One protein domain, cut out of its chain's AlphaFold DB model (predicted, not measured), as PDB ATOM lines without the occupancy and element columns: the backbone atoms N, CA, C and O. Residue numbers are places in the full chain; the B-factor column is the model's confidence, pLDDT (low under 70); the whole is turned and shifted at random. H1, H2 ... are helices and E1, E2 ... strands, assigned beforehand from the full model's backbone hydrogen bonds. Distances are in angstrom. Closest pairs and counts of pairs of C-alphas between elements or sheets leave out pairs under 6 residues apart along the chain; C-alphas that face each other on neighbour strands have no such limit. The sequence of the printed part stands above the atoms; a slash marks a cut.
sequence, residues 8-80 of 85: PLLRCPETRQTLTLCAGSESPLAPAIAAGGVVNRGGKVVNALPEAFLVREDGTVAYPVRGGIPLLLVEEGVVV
ATOM      1  N   PRO A   8     151.073 207.737  85.115       82.62
ATOM      2  CA  PRO A   8     150.105 208.729  85.582       82.62
ATOM      3  C   PRO A   8     150.291 209.145  87.049       82.62
ATOM      4  O   PRO A   8     149.700 210.143  87.467       82.62
ATOM      5  N   LEU A   9     151.102 208.429  87.837       87.75
ATOM      6  CA  LEU A   9     151.449 208.795  89.216       87.75
ATOM      7  C   LEU A   9     152.677 209.715  89.286       87.75
ATOM      8  O   LEU A   9     152.852 210.423  90.277       87.75
ATOM      9  N   LEU A  10     153.515 209.739  88.247       91.50
ATOM     10  CA  LEU A  10     154.714 210.573  88.216       91.50
ATOM     11  C   LEU A  10     154.354 212.057  88.086       91.50
ATOM     12  O   LEU A  10     153.388 212.440  87.422       91.50
ATOM     13  N   ARG A  11     155.156 212.913  88.720       95.81
ATOM     14  CA  ARG A  11     155.029 214.373  88.663       95.81
ATOM     15  C   ARG A  11     156.397 215.021  88.524       95.81
ATOM     16  O   ARG A  11     157.405 214.450  88.936       95.81
ATOM     17  N   CYS A  12     156.418 216.227  87.964       96.44
ATOM     18  CA  CYS A  12     157.613 217.060  87.911       96.44
ATOM     19  C   CYS A  12     158.179 217.261  89.335       96.44
ATOM     20  O   CYS A  12     157.423 217.689  90.213       96.44
ATOM     21  N   PRO A  13     159.480 217.008  89.574       96.62
ATOM     22  CA  PRO A  13     160.087 217.121  90.905       96.62
ATOM     23  C   PRO A  13     160.124 218.558  91.450       96.62
ATOM     24  O   PRO A  13     160.194 218.750  92.658       96.62
ATOM     25  N   GLU A  14     160.054 219.567  90.576       96.50
ATOM     26  CA  GLU A  14     160.107 220.988  90.948       96.50
ATOM     27  C   GLU A  14     158.706 221.583  91.165       96.50
ATOM     28  O   GLU A  14     158.431 222.211  92.182       96.50
ATOM     29  N   THR A  15     157.798 221.363  90.209       96.62
ATOM     30  CA  THR A  15     156.512 222.080  90.130       96.62
ATOM     31  C   THR A  15     155.297 221.202  90.399       96.62
ATOM     32  O   THR A  15     154.178 221.702  90.464       96.62
ATOM     33  N   ARG A  16     155.490 219.883  90.528       95.94
ATOM     34  CA  ARG A  16     154.421 218.878  90.644       95.94
ATOM     35  C   ARG A  16     153.439 218.832  89.464       95.94
ATOM     36  O   ARG A  16     152.376 218.234  89.594       95.94
ATOM     37  N   GLN A  17     153.786 219.416  88.317       96.44
ATOM     38  CA  GLN A  17     153.012 219.286  87.077       96.44
ATOM     39  C   GLN A  17     153.010 217.843  86.550       96.44
ATOM     40  O   GLN A  17     153.905 217.052  86.870       96.44
ATOM     41  N   THR A  18     152.018 217.519  85.719       95.50
ATOM     42  CA  THR A  18     151.929 216.243  84.998       95.50
ATOM     43  C   THR A  18     153.128 216.044  84.069       95.50
ATOM     44  O   THR A  18     153.741 217.010  83.597       95.50
ATOM     45  N   LEU A  19     153.464 214.779  83.820       95.31
ATOM     46  CA  LEU A  19     154.506 214.360  82.893       95.31
ATOM     47  C   LEU A  19     153.916 213.433  81.827       95.31
ATOM     48  O   LEU A  19     153.156 212.523  82.157       95.31
ATOM     49  N   THR A  20     154.320 213.629  80.576       93.75
ATOM     50  CA  THR A  20     153.914 212.797  79.435       93.75
ATOM     51  C   THR A  20     155.129 212.097  78.843       93.75
ATOM     52  O   THR A  20     156.188 212.704  78.694       93.75
ATOM     53  N   LEU A  21     154.993 210.814  78.503       94.06
ATOM     54  CA  LEU A  21     156.058 210.057  77.849       94.06
ATOM     55  C   LEU A  21     156.194 210.471  76.377       94.06
ATOM     56  O   LEU A  21     155.202 210.547  75.658       94.06
ATOM     57  N   CYS A  22     157.424 210.676  75.927       94.38
ATOM     58  CA  CYS A  22     157.790 210.926  74.535       94.38
ATOM     59  C   CYS A  22     158.976 210.027  74.173       94.38
ATOM     60  O   CYS A  22     159.925 209.936  74.955       94.38
ATOM     61  N   ALA A  23     158.946 209.344  73.026       95.06
ATOM     62  CA  ALA A  23     160.092 208.549  72.599       95.06
ATOM     63  C   ALA A  23     161.296 209.456  72.312       95.06
ATOM     64  O   ALA A  23     161.152 210.560  71.788       95.06
ATOM     65  N   GLY A  24     162.501 208.981  72.622       93.50
ATOM     66  CA  GLY A  24     163.722 209.761  72.436       93.50
ATOM     67  C   GLY A  24     163.906 210.227  70.997       93.50
ATOM     68  O   GLY A  24     164.247 211.381  70.769       93.50
ATOM     69  N   SER A  25     163.608 209.353  70.034       94.56
ATOM     70  CA  SER A  25     163.676 209.631  68.595       94.56
ATOM     71  C   SER A  25     162.626 210.622  68.089       94.56
ATOM     72  O   SER A  25     162.827 211.218  67.039       94.56
ATOM     73  N   GLU A  26     161.514 210.784  68.807       93.19
ATOM     74  CA  GLU A  26     160.414 211.696  68.449       93.19
ATOM     75  C   GLU A  26     160.518 213.039  69.188       93.19
ATOM     76  O   GLU A  26     159.752 213.966  68.933       93.19
ATOM     77  N   SER A  27     161.470 213.153  70.114       92.38
ATOM     78  CA  SER A  27     161.685 214.357  70.901       92.38
ATOM     79  C   SER A  27     162.274 215.483  70.045       92.38
ATOM     80  O   SER A  27     163.233 215.247  69.303       92.38
ATOM     81  N   PRO A  28     161.829 216.741  70.228       89.69
ATOM     82  CA  PRO A  28     162.477 217.901  69.612       89.69
ATOM     83  C   PRO A  28     163.943 218.070  70.053       89.69
ATOM     84  O   PRO A  28     164.714 218.752  69.386       89.69
ATOM     85  N   LEU A  29     164.356 217.422  71.151       92.19
ATOM     86  CA  LEU A  29     165.742 217.425  71.621       92.19
ATOM     87  C   LEU A  29     166.662 216.512  70.798       92.19
ATOM     88  O   LEU A  29     167.879 216.684  70.850       92.19
ATOM     89  N   ALA A  30     166.116 215.537  70.062       93.38
ATOM     90  CA  ALA A  30     166.895 214.519  69.360       93.38
ATOM     91  C   ALA A  30     167.990 215.086  68.433       93.38
ATOM     92  O   ALA A  30     169.149 214.686  68.600       93.38
ATOM     93  N   PRO A  31     167.700 216.029  67.510       92.62
ATOM     94  CA  PRO A  31     168.732 216.589  66.638       92.62
ATOM     95  C   PRO A  31     169.806 217.361  67.414       92.62
ATOM     96  O   PRO A  31     170.994 217.217  67.130       92.62
ATOM     97  N   ALA A  32     169.422 218.135  68.431       91.94
ATOM     98  CA  ALA A  32     170.369 218.922  69.221       91.94
ATOM     99  C   ALA A  32     171.279 218.041  70.097       91.94
ATOM    100  O   ALA A  32     172.463 218.337  70.263       91.94
ATOM    101  N   ILE A  33     170.745 216.935  70.629       93.44
ATOM    102  CA  ILE A  33     171.528 215.927  71.354       93.44
ATOM    103  C   ILE A  33     172.520 215.248  70.410       93.44
ATOM    104  O   ILE A  33     173.685 215.098  70.766       93.44
ATOM    105  N   ALA A  34     172.093 214.887  69.195       91.56
ATOM    106  CA  ALA A  34     172.982 214.303  68.192       91.56
ATOM    107  C   ALA A  34     174.122 215.258  67.788       91.56
ATOM    108  O   ALA A  34     175.232 214.809  67.517       91.56
ATOM    109  N   ALA A  35     173.870 216.571  67.806       92.06
ATOM    110  CA  ALA A  35     174.878 217.606  67.578       92.06
ATOM    111  C   ALA A  35     175.781 217.891  68.800       92.06
ATOM    112  O   ALA A  35     176.716 218.682  68.689       92.06
ATOM    113  N   GLY A  36     175.516 217.286  69.966       90.50
ATOM    114  CA  GLY A  36     176.285 217.501  71.200       90.50
ATOM    115  C   GLY A  36     176.028 218.845  71.896       90.50
ATOM    116  O   GLY A  36     176.772 219.210  72.803       90.50
ATOM    117  N   GLY A  37     174.992 219.587  71.492       86.00
ATOM    118  CA  GLY A  37     174.719 220.948  71.976       86.00
ATOM    119  C   GLY A  37     173.824 221.034  73.215       86.00
ATOM    120  O   GLY A  37     173.536 222.127  73.693       86.00
ATOM    121  N   VAL A  38     173.346 219.900  73.731       94.12
ATOM    122  CA  VAL A  38     172.359 219.875  74.816       94.12
ATOM    123  C   VAL A  38     173.030 219.637  76.160       94.12
ATOM    124  O   VAL A  38     173.680 218.613  76.381       94.12
ATOM    125  N   VAL A  39     172.799 220.565  77.084       95.19
ATOM    126  CA  VAL A  39     173.173 220.453  78.495       95.19
ATOM    127  C   VAL A  39     171.920 220.354  79.356       95.19
ATOM    128  O   VAL A  39     170.903 220.995  79.081       95.19
ATOM    129  N   ASN A  40     171.975 219.531  80.399       96.31
ATOM    130  CA  ASN A  40     170.936 219.529  81.420       96.31
ATOM    131  C   ASN A  40     171.100 220.737  82.362       96.31
ATOM    132  O   ASN A  40     172.096 221.465  82.317       96.31
ATOM    133  N   ARG A  41     170.113 220.960  83.230       96.19
ATOM    134  CA  ARG A  41     170.110 222.060  84.209       96.19
ATOM    135  C   ARG A  41     171.273 221.995  85.204       96.19
ATOM    136  O   ARG A  41     171.682 223.036  85.700       96.19
ATOM    137  N   GLY A  42     171.824 220.807  85.456       96.25
ATOM    138  CA  GLY A  42     173.042 220.592  86.244       96.25
ATOM    139  C   GLY A  42     174.352 220.846  85.486       96.25
ATOM    140  O   GLY A  42     175.425 220.554  86.010       96.25
ATOM    141  N   GLY A  43     174.298 221.336  84.243       95.44
ATOM    142  CA  GLY A  43     175.473 221.670  83.434       95.44
ATOM    143  C   GLY A  43     176.188 220.470  82.800       95.44
ATOM    144  O   GLY A  43     177.288 220.623  82.272       95.44
ATOM    145  N   LYS A  44     175.593 219.271  82.827       95.38
ATOM    146  CA  LYS A  44     176.157 218.074  82.190       95.38
ATOM    147  C   LYS A  44     175.670 217.953  80.751       95.38
ATOM    148  O   LYS A  44     174.476 218.078  80.478       95.38
ATOM    149  N   VAL A  45     176.591 217.642  79.842       94.25
ATOM    150  CA  VAL A  45     176.268 217.360  78.439       94.25
ATOM    151  C   VAL A  45     175.465 216.063  78.334       94.25
ATOM    152  O   VAL A  45     175.826 215.031  78.906       94.25
ATOM    153  N   VAL A  46     174.382 216.101  77.565       93.88
ATOM    154  CA  VAL A  46     173.565 214.931  77.241       93.88
ATOM    155  C   VAL A  46     174.208 214.202  76.059       93.88
ATOM    156  O   VAL A  46     173.839 214.407  74.914       93.88
ATOM    157  N   ASN A  47     175.194 213.345  76.337       86.88
ATOM    158  CA  ASN A  47     176.041 212.723  75.301       86.88
ATOM    159  C   ASN A  47     175.357 211.642  74.445       86.88
ATOM    160  O   ASN A  47     175.848 211.298  73.375       86.88
ATOM    161  N   ALA A  48     174.267 211.050  74.931       92.00
ATOM    162  CA  ALA A  48     173.562 209.975  74.240       92.00
ATOM    163  C   ALA A  48     172.057 210.188  74.341       92.00
ATOM    164  O   ALA A  48     171.550 210.419  75.450       92.00
ATOM    165  N   LEU A  49     171.373 210.055  73.199       95.44
ATOM    166  CA  LEU A  49     169.922 210.157  73.099       95.44
ATOM    167  C   LEU A  49     169.272 209.138  74.053       95.44
ATOM    168  O   LEU A  49     169.501 207.937  73.903       95.44
ATOM    169  N   PRO A  50     168.521 209.594  75.068       95.75
ATOM    170  CA  PRO A  50     167.734 208.715  75.924       95.75
ATOM    171  C   PRO A  50     166.707 207.927  75.109       95.75
ATOM    172  O   PRO A  50     166.260 208.393  74.066       95.75
ATOM    173  N   GLU A  51     166.282 206.765  75.601       95.50
ATOM    174  CA  GLU A  51     165.242 205.968  74.929       95.50
ATOM    175  C   GLU A  51     163.882 206.681  74.920       95.50
ATOM    176  O   GLU A  51     163.089 206.526  73.992       95.50
ATOM    177  N   ALA A  52     163.626 207.486  75.949       95.50
ATOM    178  CA  ALA A  52     162.430 208.289  76.098       95.50
ATOM    179  C   ALA A  52     162.694 209.500  76.997       95.50
ATOM    180  O   ALA A  52     163.699 209.582  77.707       95.50
ATOM    181  N   PHE A  53     161.742 210.419  76.989       96.25
ATOM    182  CA  PHE A  53     161.665 211.560  77.878       96.25
ATOM    183  C   PHE A  53     160.311 211.597  78.575       96.25
ATOM    184  O   PHE A  53     159.284 211.267  77.988       96.25
ATOM    185  N   LEU A  54     160.310 212.061  79.819       96.19
ATOM    186  CA  LEU A  54     159.123 212.549  80.503       96.19
ATOM    187  C   LEU A  54     159.071 214.065  80.338       96.19
ATOM    188  O   LEU A  54     159.869 214.790  80.932       96.19
ATOM    189  N   VAL A  55     158.153 214.536  79.505       95.69
ATOM    190  CA  VAL A  55     157.991 215.949  79.168       95.69
ATOM    191  C   VAL A  55     156.983 216.576  80.121       95.69
ATOM    192  O   VAL A  55     155.893 216.040  80.326       95.69
ATOM    193  N   ARG A  56     157.355 217.704  80.726       95.88
ATOM    194  CA  ARG A  56     156.469 218.497  81.583       95.88
ATOM    195  C   ARG A  56     155.280 219.010  80.779       95.88
ATOM    196  O   ARG A  56     155.445 219.367  79.621       95.88
ATOM    197  N   GLU A  57     154.108 219.080  81.404       94.56
ATOM    198  CA  GLU A  57     152.850 219.489  80.755       94.56
ATOM    199  C   GLU A  57     152.937 220.827  79.994       94.56
ATOM    200  O   GLU A  57     152.316 220.983  78.950       94.56
ATOM    201  N   ASP A  58     153.756 221.775  80.461       94.44
ATOM    202  CA  ASP A  58     153.983 223.055  79.772       94.44
ATOM    203  C   ASP A  58     154.974 222.987  78.591       94.44
ATOM    204  O   ASP A  58     155.292 224.011  77.983       94.44
ATOM    205  N   GLY A  59     155.506 221.802  78.290       93.12
ATOM    206  CA  GLY A  59     156.430 221.541  77.191       93.12
ATOM    207  C   GLY A  59     157.814 222.168  77.352       93.12
ATOM    208  O   GLY A  59     158.585 222.168  76.401       93.12
ATOM    209  N   THR A  60     158.155 222.731  78.514       94.56
ATOM    210  CA  THR A  60     159.401 223.506  78.669       94.56
ATOM    211  C   THR A  60     160.578 222.703  79.209       94.56
ATOM    212  O   THR A  60     161.723 223.099  78.995       94.56
ATOM    213  N   VAL A  61     160.320 221.594  79.907       96.31
ATOM    214  CA  VAL A  61     161.345 220.747  80.534       96.31
ATOM    215  C   VAL A  61     161.069 219.287  80.220       96.31
ATOM    216  O   VAL A  61     159.931 218.835  80.339       96.31
ATOM    217  N   ALA A  62     162.112 218.543  79.878       97.00
ATOM    218  CA  ALA A  62     162.062 217.104  79.685       97.00
ATOM    219  C   ALA A  62     163.076 216.403  80.595       97.00
ATOM    220  O   ALA A  62     164.215 216.849  80.718       97.00
ATOM    221  N   TYR A  63     162.667 215.295  81.209       96.94
ATOM    222  CA  TYR A  63     163.530 214.445  82.028       96.94
ATOM    223  C   TYR A  63     163.847 213.151  81.274       96.94
ATOM    224  O   TYR A  63     162.921 212.520  80.758       96.94
ATOM    225  N   PRO A  64     165.117 212.735  81.178       96.69
ATOM    226  CA  PRO A  64     165.484 211.541  80.430       96.69
ATOM    227  C   PRO A  64     165.032 210.259  81.143       96.69
ATOM    228  O   PRO A  64     165.076 210.148  82.370       96.69
ATOM    229  N   VAL A  65     164.651 209.259  80.352       95.44
ATOM    230  CA  VAL A  65     164.470 207.871  80.785       95.44
ATOM    231  C   VAL A  65     165.638 207.062  80.230       95.44
ATOM    232  O   VAL A  65     165.923 207.129  79.034       95.44
ATOM    233  N   ARG A  66     166.350 206.333  81.094       93.44
ATOM    234  CA  ARG A  66     167.501 205.503  80.703       93.44
ATOM    235  C   ARG A  66     167.411 204.131  81.356       93.44
ATOM    236  O   ARG A  66     167.243 204.039  82.567       93.44
ATOM    237  N   GLY A  67     167.517 203.069  80.564       92.00
ATOM    238  CA  GLY A  67     167.318 201.696  81.026       92.00
ATOM    239  C   GLY A  67     165.940 201.485  81.660       92.00
ATOM    240  O   GLY A  67     165.825 200.756  82.639       92.00
ATOM    241  N   GLY A  68     164.907 202.179  81.174       89.50
ATOM    242  CA  GLY A  68     163.578 202.200  81.788       89.50
ATOM    243  C   GLY A  68     163.464 202.965  83.114       89.50
ATOM    244  O   GLY A  68     162.379 202.970  83.691       89.50
ATOM    245  N   ILE A  69     164.526 203.623  83.594       91.38
ATOM    246  CA  ILE A  69     164.528 204.389  84.847       91.38
ATOM    247  C   ILE A  69     164.358 205.890  84.557       91.38
ATOM    248  O   ILE A  69     165.200 206.474  83.866       91.38
ATOM    249  N   PRO A  70     163.302 206.544  85.079       93.62
ATOM    250  CA  PRO A  70     163.152 207.995  85.011       93.62
ATOM    251  C   PRO A  70     164.163 208.723  85.898       93.62
ATOM    252  O   PRO A  70     164.201 208.508  87.110       93.62
ATOM    253  N   LEU A  71     164.929 209.649  85.324       95.50
ATOM    254  CA  LEU A  71     165.826 210.521  86.084       95.50
ATOM    255  C   LEU A  71     165.082 211.796  86.516       95.50
ATOM    256  O   LEU A  71     165.238 212.863  85.928       95.50
ATOM    257  N   LEU A  72     164.237 211.679  87.546       95.56
ATOM    258  CA  LEU A  72     163.412 212.774  88.084       95.56
ATOM    259  C   LEU A  72     164.151 213.624  89.131       95.56
ATOM    260  O   LEU A  72     163.648 213.876  90.225       95.56
ATOM    261  N   LEU A  73     165.350 214.083  88.783       97.38
ATOM    262  CA  LEU A  73     166.083 215.093  89.545       97.38
ATOM    263  C   LEU A  73     165.957 216.436  88.832       97.38
ATOM    264  O   LEU A  73     166.029 216.489  87.607       97.38
ATOM    265  N   VAL A  74     165.813 217.529  89.586       97.12
ATOM    266  CA  VAL A  74     165.697 218.885  89.014       97.12
ATOM    267  C   VAL A  74     166.877 219.205  88.085       97.12
ATOM    268  O   VAL A  74     166.677 219.757  87.004       97.12
ATOM    269  N   GLU A  75     168.088 218.790  88.466       97.56
ATOM    270  CA  GLU A  75     169.318 218.989  87.687       97.56
ATOM    271  C   GLU A  75     169.368 218.175  86.386       97.56
ATOM    272  O   GLU A  75     170.014 218.584  85.424       97.56
ATOM    273  N   GLU A  76     168.659 217.048  86.322       97.31
ATOM    274  CA  GLU A  76     168.606 216.202  85.124       97.31
ATOM    275  C   GLU A  76     167.611 216.726  84.078       97.31
ATOM    276  O   GLU A  76     167.598 216.248  82.944       97.31
ATOM    277  N   GLY A  77     166.799 217.729  84.427       96.94
ATOM    278  CA  GLY A  77     165.881 218.368  83.494       96.94
ATOM    279  C   GLY A  77     166.621 219.071  82.355       96.94
ATOM    280  O   GLY A  77     167.581 219.808  82.574       96.94
ATOM    281  N   VAL A  78     166.139 218.880  81.132       96.44
ATOM    282  CA  VAL A  78     166.625 219.541  79.915       96.44
ATOM    283  C   VAL A  78     165.580 220.548  79.453       96.44
ATOM    284  O   VAL A  78     164.395 220.223  79.391       96.44
ATOM    285  N   VAL A  79     165.999 221.772  79.132       94.56
ATOM    286  CA  VAL A  79     165.085 222.806  78.626       94.56
ATOM    287  C   VAL A  79     164.766 222.533  77.158       94.56
ATOM    288  O   VAL A  79     165.662 222.475  76.325       94.56
ATOM    289  N   VAL A  80     163.481 222.389  76.843       88.12
ATOM    290  CA  VAL A  80     162.998 222.049  75.494       88.12
ATOM    291  C   VAL A  80     162.879 223.291  74.607       88.12
ATOM    292  O   VAL A  80     163.312 223.268  73.460       88.12
TER     293      VAL A  80
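What this domain is: This is residues 8 to 80 of the 85 residues of an uncharacterized protein of Verrucomicrobium sp. GAS474 (UniProt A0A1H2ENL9). This domain has little regular structure: a small twisted sheet of three strands, with long loops and one short helix, H1, off the sheet toward one end. The 73 printed residues include E1, H1, E2 and E3 in that order; the sheet E1 E2 E3 is antiparallel, and the class is mixed, with only 21 residues in named elements. The whole is compact, radius of gyration of the C-alphas 11.0 A, spanning 32 by 22 by 22 A.

Where its parts are: E1, residues 19 to 23, begins at C-alpha (154.506, 214.360, 82.893). H1 is residues 30 to 34. E2 is residues 52 to 56. E3, residues 61 to 66, 16.4 A long, ends at C-alpha (167.501, 205.503, 80.703).

How they stand to each other: E1 and E2 are antiparallel at 149 degrees, N 22 to O 53 at 2.8 A. E2 and E3 form a hairpin at 153 degrees, N 54 to O 63 at 2.8 A. Residues 61 to 62 of E3 also pair with residues 78 to 79, antiparallel. H1, its O i to N i+4 pair within hydrogen-bond range, is not on the sheet and is apart from E3.

The domain as a whole: C-alphas of Leu 9 and Ala 35 are farthest apart, 33.1 A. The link H1 to E2 is long, 17 residues. The printed part has no cut, and no printed residue is under 70 in pLDDT.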